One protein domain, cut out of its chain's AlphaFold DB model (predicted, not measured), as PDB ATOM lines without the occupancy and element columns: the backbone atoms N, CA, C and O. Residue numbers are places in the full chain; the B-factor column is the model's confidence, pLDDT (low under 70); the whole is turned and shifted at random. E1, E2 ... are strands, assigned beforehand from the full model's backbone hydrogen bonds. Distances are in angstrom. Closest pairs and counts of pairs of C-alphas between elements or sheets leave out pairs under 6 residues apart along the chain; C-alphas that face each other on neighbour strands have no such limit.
ATOM      1  N   MET A  42      60.324  43.005 107.647       65.31
ATOM      2  CA  MET A  42      59.562  43.401 108.848       65.31
ATOM      3  C   MET A  42      58.787  42.241 109.496       65.31
ATOM      4  O   MET A  42      58.340  42.369 110.636       65.31
ATOM      5  N   LEU A  43      58.589  41.146 108.759       65.69
ATOM      6  CA  LEU A  43      57.847  39.963 109.177       65.69
ATOM      7  C   LEU A  43      58.761  38.735 109.314       65.69
ATOM      8  O   LEU A  43      58.255  37.642 109.536       65.69
ATOM      9  N   GLU A  44      60.082  38.878 109.179       71.50
ATOM     10  CA  GLU A  44      61.007  37.746 109.210       71.50
ATOM     11  C   GLU A  44      61.581  37.504 110.617       71.50
ATOM     12  O   GLU A  44      62.022  38.423 111.309       71.50
ATOM     13  N   ALA A  45      61.566  36.245 111.056       76.31
ATOM     14  CA  ALA A  45      61.974  35.809 112.388       76.31
ATOM     15  C   ALA A  45      62.996  34.656 112.324       76.31
ATOM     16  O   ALA A  45      62.758  33.565 112.842       76.31
ATOM     17  N   GLY A  46      64.152  34.901 111.698       75.62
ATOM     18  CA  GLY A  46      65.289  33.975 111.695       75.62
ATOM     19  C   GLY A  46      65.152  32.862 110.657       75.62
ATOM     20  O   GLY A  46      65.150  31.682 111.006       75.62
ATOM     21  N   GLY A  47      65.011  33.245 109.388       77.75
ATOM     22  CA  GLY A  47      64.751  32.359 108.252       77.75
ATOM     23  C   GLY A  47      63.276  31.975 108.082       77.75
ATOM     24  O   GLY A  47      62.974  31.085 107.288       77.75
ATOM     25  N   TRP A  48      62.365  32.620 108.822       84.19
ATOM     26  CA  TRP A  48      60.920  32.364 108.804       84.19
ATOM     27  C   TRP A  48      60.129  33.635 108.508       84.19
ATOM     28  O   TRP A  48      60.148  34.565 109.308       84.19
ATOM     29  N   ILE A  49      59.376  33.654 107.413       83.62
ATOM     30  CA  ILE A  49      58.441  34.722 107.051       83.62
ATOM     31  C   ILE A  49      57.134  34.515 107.838       83.62
ATOM     32  O   ILE A  49      56.496  33.466 107.725       83.62
ATOM     33  N   VAL A  50      56.728  35.516 108.624       84.62
ATOM     34  CA  VAL A  50      55.596  35.484 109.570       84.62
ATOM     35  C   VAL A  50      54.502  36.475 109.149       84.62
ATOM     36  O   VAL A  50      54.344  37.558 109.711       84.62
ATOM     37  N   THR A  51      53.718  36.117 108.135       80.88
ATOM     38  CA  THR A  51      52.588  36.944 107.677       80.88
ATOM     39  C   THR A  51      51.309  36.670 108.488       80.88
ATOM     40  O   THR A  51      51.179  35.598 109.080       80.88
ATOM     41  N   PRO A  52      50.296  37.562 108.456       79.69
ATOM     42  CA  PRO A  52      48.999  37.312 109.100       79.69
ATOM     43  C   PRO A  52      48.251  36.055 108.614       79.69
ATOM     44  O   PRO A  52      47.322  35.615 109.290       79.69
ATOM     45  N   GLY A  53      48.618  35.500 107.451       82.00
ATOM     46  CA  GLY A  53      47.998  34.307 106.862       82.00
ATOM     47  C   GLY A  53      48.897  33.065 106.800       82.00
ATOM     48  O   GLY A  53      48.412  31.987 106.465       82.00
ATOM     49  N   GLN A  54      50.200  33.187 107.061       85.75
ATOM     50  CA  GLN A  54      51.178  32.138 106.757       85.75
ATOM     51  C   GLN A  54      52.479  32.323 107.543       85.75
ATOM     52  O   GLN A  54      53.055  33.412 107.531       85.75
ATOM     53  N   LEU A  55      52.965  31.228 108.131       89.62
ATOM     54  CA  LEU A  55      54.313  31.073 108.681       89.62
ATOM     55  C   LEU A  55      55.072  30.077 107.797       89.62
ATOM     56  O   LEU A  55      54.675  28.915 107.724       89.62
ATOM     57  N   ALA A  56      56.142  30.499 107.128       88.88
ATOM     58  CA  ALA A  56      56.925  29.626 106.247       88.88
ATOM     59  C   ALA A  56      58.418  29.973 106.256       88.88
ATOM     60  O   ALA A  56      58.786  31.085 106.621       88.88
ATOM     61  N   SER A  57      59.272  29.035 105.852       89.81
ATOM     62  CA  SER A  57      60.691  29.296 105.608       89.81
ATOM     63  C   SER A  57      60.887  30.344 104.506       89.81
ATOM     64  O   SER A  57      60.046  30.477 103.616       89.81
ATOM     65  N   GLU A  58      62.013  31.062 104.533       83.69
ATOM     66  CA  GLU A  58      62.412  32.036 103.497       83.69
ATOM     67  C   GLU A  58      62.335  31.443 102.074       83.69
ATOM     68  O   GLU A  58      61.884  32.092 101.134       83.69
ATOM     69  N   ASP A  59      62.704  30.166 101.924       85.06
ATOM     70  CA  ASP A  59      62.672  29.440 100.652       85.06
ATOM     71  C   ASP A  59      61.296  28.845 100.281       85.06
ATOM     72  O   ASP A  59      61.187  28.144  99.271       85.06
ATOM     73  N   GLY A  60      60.275  29.073 101.115       85.62
ATOM     74  CA  GLY A  60      58.896  28.608 100.967       85.62
ATOM     75  C   GLY A  60      58.662  27.101 101.121       85.62
ATOM     76  O   GLY A  60      57.519  26.658 100.986       85.62
ATOM     77  N   LYS A  61      59.693  26.286 101.388       89.00
ATOM     78  CA  LYS A  61      59.584  24.814 101.334       89.00
ATOM     79  C   LYS A  61      59.096  24.145 102.615       89.00
ATOM     80  O   LYS A  61      58.820  22.949 102.581       89.00
ATOM     81  N   VAL A  62      58.985  24.854 103.733       91.56
ATOM     82  CA  VAL A  62      58.357  24.337 104.960       91.56
ATOM     83  C   VAL A  62      57.472  25.424 105.548       91.56
ATOM     84  O   VAL A  62      57.897  26.572 105.644       91.56
ATOM     85  N   GLY A  63      56.255  25.087 105.971       92.06
ATOM     86  CA  GLY A  63      55.381  26.084 106.579       92.06
ATOM     87  C   GLY A  63      53.991  25.598 106.956       92.06
ATOM     88  O   GLY A  63      53.670  24.409 106.879       92.06
ATOM     89  N   MET A  64      53.177  26.561 107.382       92.44
ATOM     90  CA  MET A  64      51.763  26.422 107.705       92.44
ATOM     91  C   MET A  64      50.967  27.659 107.263       92.44
ATOM     92  O   MET A  64      51.482  28.778 107.287       92.44
ATOM     93  N   SER A  65      49.709  27.458 106.861       89.69
ATOM     94  CA  SER A  65      48.852  28.504 106.279       89.69
ATOM     95  C   SER A  65      47.442  28.521 106.873       89.69
ATOM     96  O   SER A  65      46.742  27.504 106.925       89.69
ATOM     97  N   THR A  66      46.997  29.705 107.286       87.06
ATOM     98  CA  THR A  66      45.618  30.017 107.688       87.06
ATOM     99  C   THR A  66      44.803  30.656 106.558       87.06
ATOM    100  O   THR A  66      43.604  30.861 106.734       87.06
ATOM    101  N   VAL A  67      45.405  30.916 105.386       83.12
ATOM    102  CA  VAL A  67      44.699  31.398 104.182       83.12
ATOM    103  C   VAL A  67      43.578  30.425 103.799       83.12
ATOM    104  O   VAL A  67      43.758  29.211 103.873       83.12
ATOM    105  N   ASP A  68      42.418  30.951 103.411       83.00
ATOM    106  CA  ASP A  68      41.261  30.164 102.973       83.00
ATOM    107  C   ASP A  68      40.905  30.574 101.537       83.00
ATOM    108  O   ASP A  68      40.223  31.572 101.304       83.00
ATOM    109  N   SER A  69      41.471  29.853 100.570       82.06
ATOM    110  CA  SER A  69      41.439  30.162  99.133       82.06
ATOM    111  C   SER A  69      40.693  29.121  98.297       82.06
ATOM    112  O   SER A  69      40.284  29.420  97.174       82.06
ATOM    113  N   ALA A  70      40.476  27.920  98.832       84.50
ATOM    114  CA  ALA A  70      39.825  26.808  98.158       84.50
ATOM    115  C   ALA A  70      38.920  26.013  99.116       84.50
ATOM    116  O   ALA A  70      38.803  26.290 100.311       84.50
ATOM    117  N   ALA A  71      38.256  24.984  98.584       85.81
ATOM    118  CA  ALA A  71      37.483  24.055  99.406       85.81
ATOM    119  C   ALA A  71      38.373  23.258 100.383       85.81
ATOM    120  O   ALA A  71      37.927  22.951 101.488       85.81
ATOM    121  N   ASP A  72      39.617  22.954  99.990       89.56
ATOM    122  CA  ASP A  72      40.556  22.156 100.783       89.56
ATOM    123  C   ASP A  72      42.025  22.614 100.628       89.56
ATOM    124  O   ASP A  72      42.849  21.935 100.016       89.56
ATOM    125  N   ASP A  73      42.353  23.805 101.141       90.06
ATOM    126  CA  ASP A  73      43.718  24.362 101.101       90.06
ATOM    127  C   ASP A  73      44.742  23.548 101.914       90.06
ATOM    128  O   ASP A  73      44.414  22.949 102.941       90.06
ATOM    129  N   ILE A  74      46.016  23.604 101.511       92.12
ATOM    130  CA  ILE A  74      47.143  23.035 102.268       92.12
ATOM    131  C   ILE A  74      47.374  23.844 103.556       92.12
ATOM    132  O   ILE A  74      47.603  25.053 103.520       92.12
ATOM    133  N   ARG A  75      47.342  23.159 104.704       92.50
ATOM    134  CA  ARG A  75      47.490  23.741 106.049       92.50
ATOM    135  C   ARG A  75      48.893  23.647 106.608       92.50
ATOM    136  O   ARG A  75      49.298  24.567 107.311       92.50
ATOM    137  N   PHE A  76      49.623  22.581 106.298       93.50
ATOM    138  CA  PHE A  76      51.050  22.464 106.591       93.50
ATOM    139  C   PHE A  76      51.759  21.615 105.538       93.50
ATOM    140  O   PHE A  76      51.147  20.713 104.963       93.50
ATOM    141  N   TRP A  77      53.036  21.902 105.279       94.81
ATOM    142  CA  TRP A  77      53.817  21.218 104.246       94.81
ATOM    143  C   TRP A  77      55.316  21.136 104.543       94.81
ATOM    144  O   TRP A  77      55.873  21.930 105.303       94.81
ATOM    145  N   ALA A  78      55.960  20.184 103.867       92.44
ATOM    146  CA  ALA A  78      57.387  20.151 103.593       92.44
ATOM    147  C   ALA A  78      57.612  19.697 102.133       92.44
ATOM    148  O   ALA A  78      57.077  18.678 101.690       92.44
ATOM    149  N   GLY A  79      58.388  20.465 101.373       88.56
ATOM    150  CA  GLY A  79      58.532  20.345  99.919       88.56
ATOM    151  C   GLY A  79      58.164  21.648  99.205       88.56
ATOM    152  O   GLY A  79      57.648  22.579  99.814       88.56
ATOM    153  N   ASP A  80      58.449  21.731  97.909       82.06
ATOM    154  CA  ASP A  80      58.221  22.956  97.137       82.06
ATOM    155  C   ASP A  80      56.720  23.197  96.878       82.06
ATOM    156  O   ASP A  80      56.080  22.441  96.149       82.06
ATOM    157  N   LEU A  81      56.178  24.249  97.504       79.69
ATOM    158  CA  LEU A  81      54.811  24.754  97.317       79.69
ATOM    159  C   LEU A  81      54.743  25.897  96.279       79.69
ATOM    160  O   LEU A  81      53.657  26.286  95.855       79.69
ATOM    161  N   ILE A  82      55.887  26.452  95.867       69.56
ATOM    162  CA  ILE A  82      55.977  27.584  94.933       69.56
ATOM    163  C   ILE A  82      55.945  27.084  93.484       69.56
ATOM    164  O   ILE A  82      55.309  27.703  92.632       69.56
ATOM    165  N   THR A  83      56.620  25.967  93.190       68.12
ATOM    166  CA  THR A  83      56.720  25.407  91.828       68.12
ATOM    167  C   THR A  83      55.813  24.200  91.568       68.12
ATOM    168  O   THR A  83      55.693  23.766  90.421       68.12
ATOM    169  N   GLY A  84      55.134  23.670  92.590       78.56
ATOM    170  CA  GLY A  84      54.253  22.513  92.447       78.56
ATOM    171  C   GLY A  84      53.523  22.127  93.732       78.56
ATOM    172  O   GLY A  84      53.321  22.941  94.629       78.56
ATOM    173  N   THR A  85      53.096  20.866  93.808       79.94
ATOM    174  CA  THR A  85      52.540  20.288  95.037       79.94
ATOM    175  C   THR A  85      53.684  19.734  95.899       79.94
ATOM    176  O   THR A  85      54.461  18.920  95.389       79.94
ATOM    177  N   PRO A  86      53.790  20.105  97.190       89.25
ATOM    178  CA  PRO A  86      54.839  19.601  98.072       89.25
ATOM    179  C   PRO A  86      54.773  18.074  98.240       89.25
ATOM    180  O   PRO A  86      53.721  17.447  98.107       89.25
ATOM    181  N   THR A  87      55.911  17.450  98.549       90.44
ATOM    182  CA  THR A  87      56.013  15.988  98.696       90.44
ATOM    183  C   THR A  87      55.457  15.473 100.023       90.44
ATOM    184  O   THR A  87      55.087  14.301 100.100       90.44
ATOM    185  N   PHE A  88      55.360  16.330 101.042       93.81
ATOM    186  CA  PHE A  88      54.678  16.081 102.310       93.81
ATOM    187  C   PHE A  88      53.719  17.240 102.610       93.81
ATOM    188  O   PHE A  88      54.152  18.392 102.639       93.81
ATOM    189  N   TYR A  89      52.438  16.968 102.863       93.94
ATOM    190  CA  TYR A  89      51.476  17.984 103.306       93.94
ATOM    191  C   TYR A  89      50.230  17.406 103.984       93.94
ATOM    192  O   TYR A  89      49.929  16.218 103.865       93.94
ATOM    193  N   VAL A  90      49.484  18.289 104.655       94.69
ATOM    194  CA  VAL A  90      48.097  18.068 105.087       94.69
ATOM    195  C   VAL A  90      47.203  19.220 104.637       94.69
ATOM    196  O   VAL A  90      47.618  20.381 104.667       94.69
ATOM    197  N   THR A  91      45.974  18.902 104.236       93.75
ATOM    198  CA  THR A  91      44.945  19.868 103.818       93.75
ATOM    199  C   THR A  91      43.964  20.240 104.946       93.75
ATOM    200  O   THR A  91      44.003  19.681 106.043       93.75
ATOM    201  N   LYS A  92      43.070  21.205 104.697       92.25
ATOM    202  CA  LYS A  92      42.005  21.682 105.604       92.25
ATOM    203  C   LYS A  92      41.067  20.560 106.075       92.25
ATOM    204  O   LYS A  92      40.573  20.628 107.197       92.25
ATOM    205  N   SER A  93      40.843  19.539 105.250       91.38
ATOM    206  CA  SER A  93      40.038  18.349 105.540       91.38
ATOM    207  C   SER A  93      40.768  17.299 106.385       91.38
ATOM    208  O   SER A  93      40.136  16.364 106.874       91.38
ATOM    209  N   GLY A  94      42.083  17.451 106.583       88.56
ATOM    210  CA  GLY A  94      42.927  16.499 107.305       88.56
ATOM    211  C   GLY A  94      43.553  15.406 106.431       88.56
ATOM    212  O   GLY A  94      44.226  14.530 106.973       88.56
ATOM    213  N   LEU A  95      43.383  15.442 105.102       89.12
ATOM    214  CA  LEU A  95      44.068  14.515 104.196       89.12
ATOM    215  C   LEU A  95      45.585  14.706 104.293       89.12
ATOM    216  O   LEU A  95      46.096  15.768 103.946       89.12
ATOM    217  N   MET A  96      46.296  13.656 104.709       91.00
ATOM    218  CA  MET A  96      47.757  13.596 104.741       91.00
ATOM    219  C   MET A  96      48.309  12.923 103.485       91.00
ATOM    220  O   MET A  96      47.928  11.801 103.153       91.00
ATOM    221  N   VAL A  97      49.260  13.581 102.825       90.62
ATOM    222  CA  VAL A  97      49.991  13.048 101.670       90.62
ATOM    223  C   VAL A  97      51.485  13.098 101.968       90.62
ATOM    224  O   VAL A  97      52.008  14.138 102.354       90.62
ATOM    225  N   ALA A  98      52.176  11.971 101.786       90.25
ATOM    226  CA  ALA A  98      53.620  11.862 101.980       90.25
ATOM    227  C   ALA A  98      54.230  10.910 100.937       90.25
ATOM    228  O   ALA A  98      54.084   9.689 101.019       90.25
ATOM    229  N   GLN A  99      54.910  11.465  99.936       88.75
ATOM    230  CA  GLN A  99      55.544  10.692  98.868       88.75
ATOM    231  C   GLN A  99      56.822  10.008  99.381       88.75
ATOM    232  O   GLN A  99      57.683  10.653  99.974       88.75
TER     233      GLN A  99
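AT A GLANCE: This is residues 42 to 99 of the 447 residues of an uncharacterized protein of Paenibacillus rigui (UniProt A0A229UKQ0). Picture a single wall of six short strands laid side by side in chain order, the chain zigzagging from one edge to the other, with no named helix on either face. The wall is only gently twisted, and its two longest links, E3 to E4 and E4 to E5, loop out toward the same face from opposite ends of the strands. The 58 printed residues have six named strands, E1 to E6, in the antiparallel order E1 E2 E3 E4 E5 E6; the class is all strand, though under half of the residues, 24 of 58, are in named strands. The whole is compact, with a radius of gyration of the C-alphas of 11.2 A, and spans 32 by 23 by 17 A.

HOW THE PARTS SIT: Begin at edge strand E1, residues 48 to 51, and look across to E2, residues 54 to 57: this hairpin is antiparallel at 164 degrees, and N 49 is 2.8 A from O 56, within hydrogen-bond range. Next, E2 forms a hairpin with E3, residues 62 to 65, at 175 degrees, where N 57 and O 62 are 2.8 A apart. E3 and E4, residues 74 to 78, form a hairpin at 174 degrees, with N 65 and O 75 3.0 A apart. E4 and E5, residues 88 to 91, form another at 173 degrees; look for N 78 and O 88, 2.8 A apart. The last hairpin joins E5 to edge strand E6, residues 96 to 98, at 166 degrees, with N 89 and O 97 2.9 A apart. Together the six make a meander, each strand the antiparallel neighbour of the one before. E1 and E6 are apart.

IN THESE COORDINATES: Find C-alpha 48 at (60.920, 32.364, 108.804); from there E1 runs 9.6 A to C-alpha 51. E2 measures 10.0 A and E3 10.5 A. Then find C-alpha 74 at (47.143, 23.035, 102.268), where E4, the longest strand by residues, begins its 10.7 A. E5 measures 10.6 A, and E6 runs 6.7 A to C-alpha 98 at (53.620, 11.862, 101.980).

THE WHOLE: The C-alphas of Met 42 and Gln 99, the two farthest apart, are 34.4 A from each other. From edge to edge the strands' lines turn by 29 degrees. The printed part has no cut and no long link. Look at the B-factor column for low confidence, under 70, at residues 42 to 43 and 82 to 83; the mean pLDDT of the printed part is 85.6.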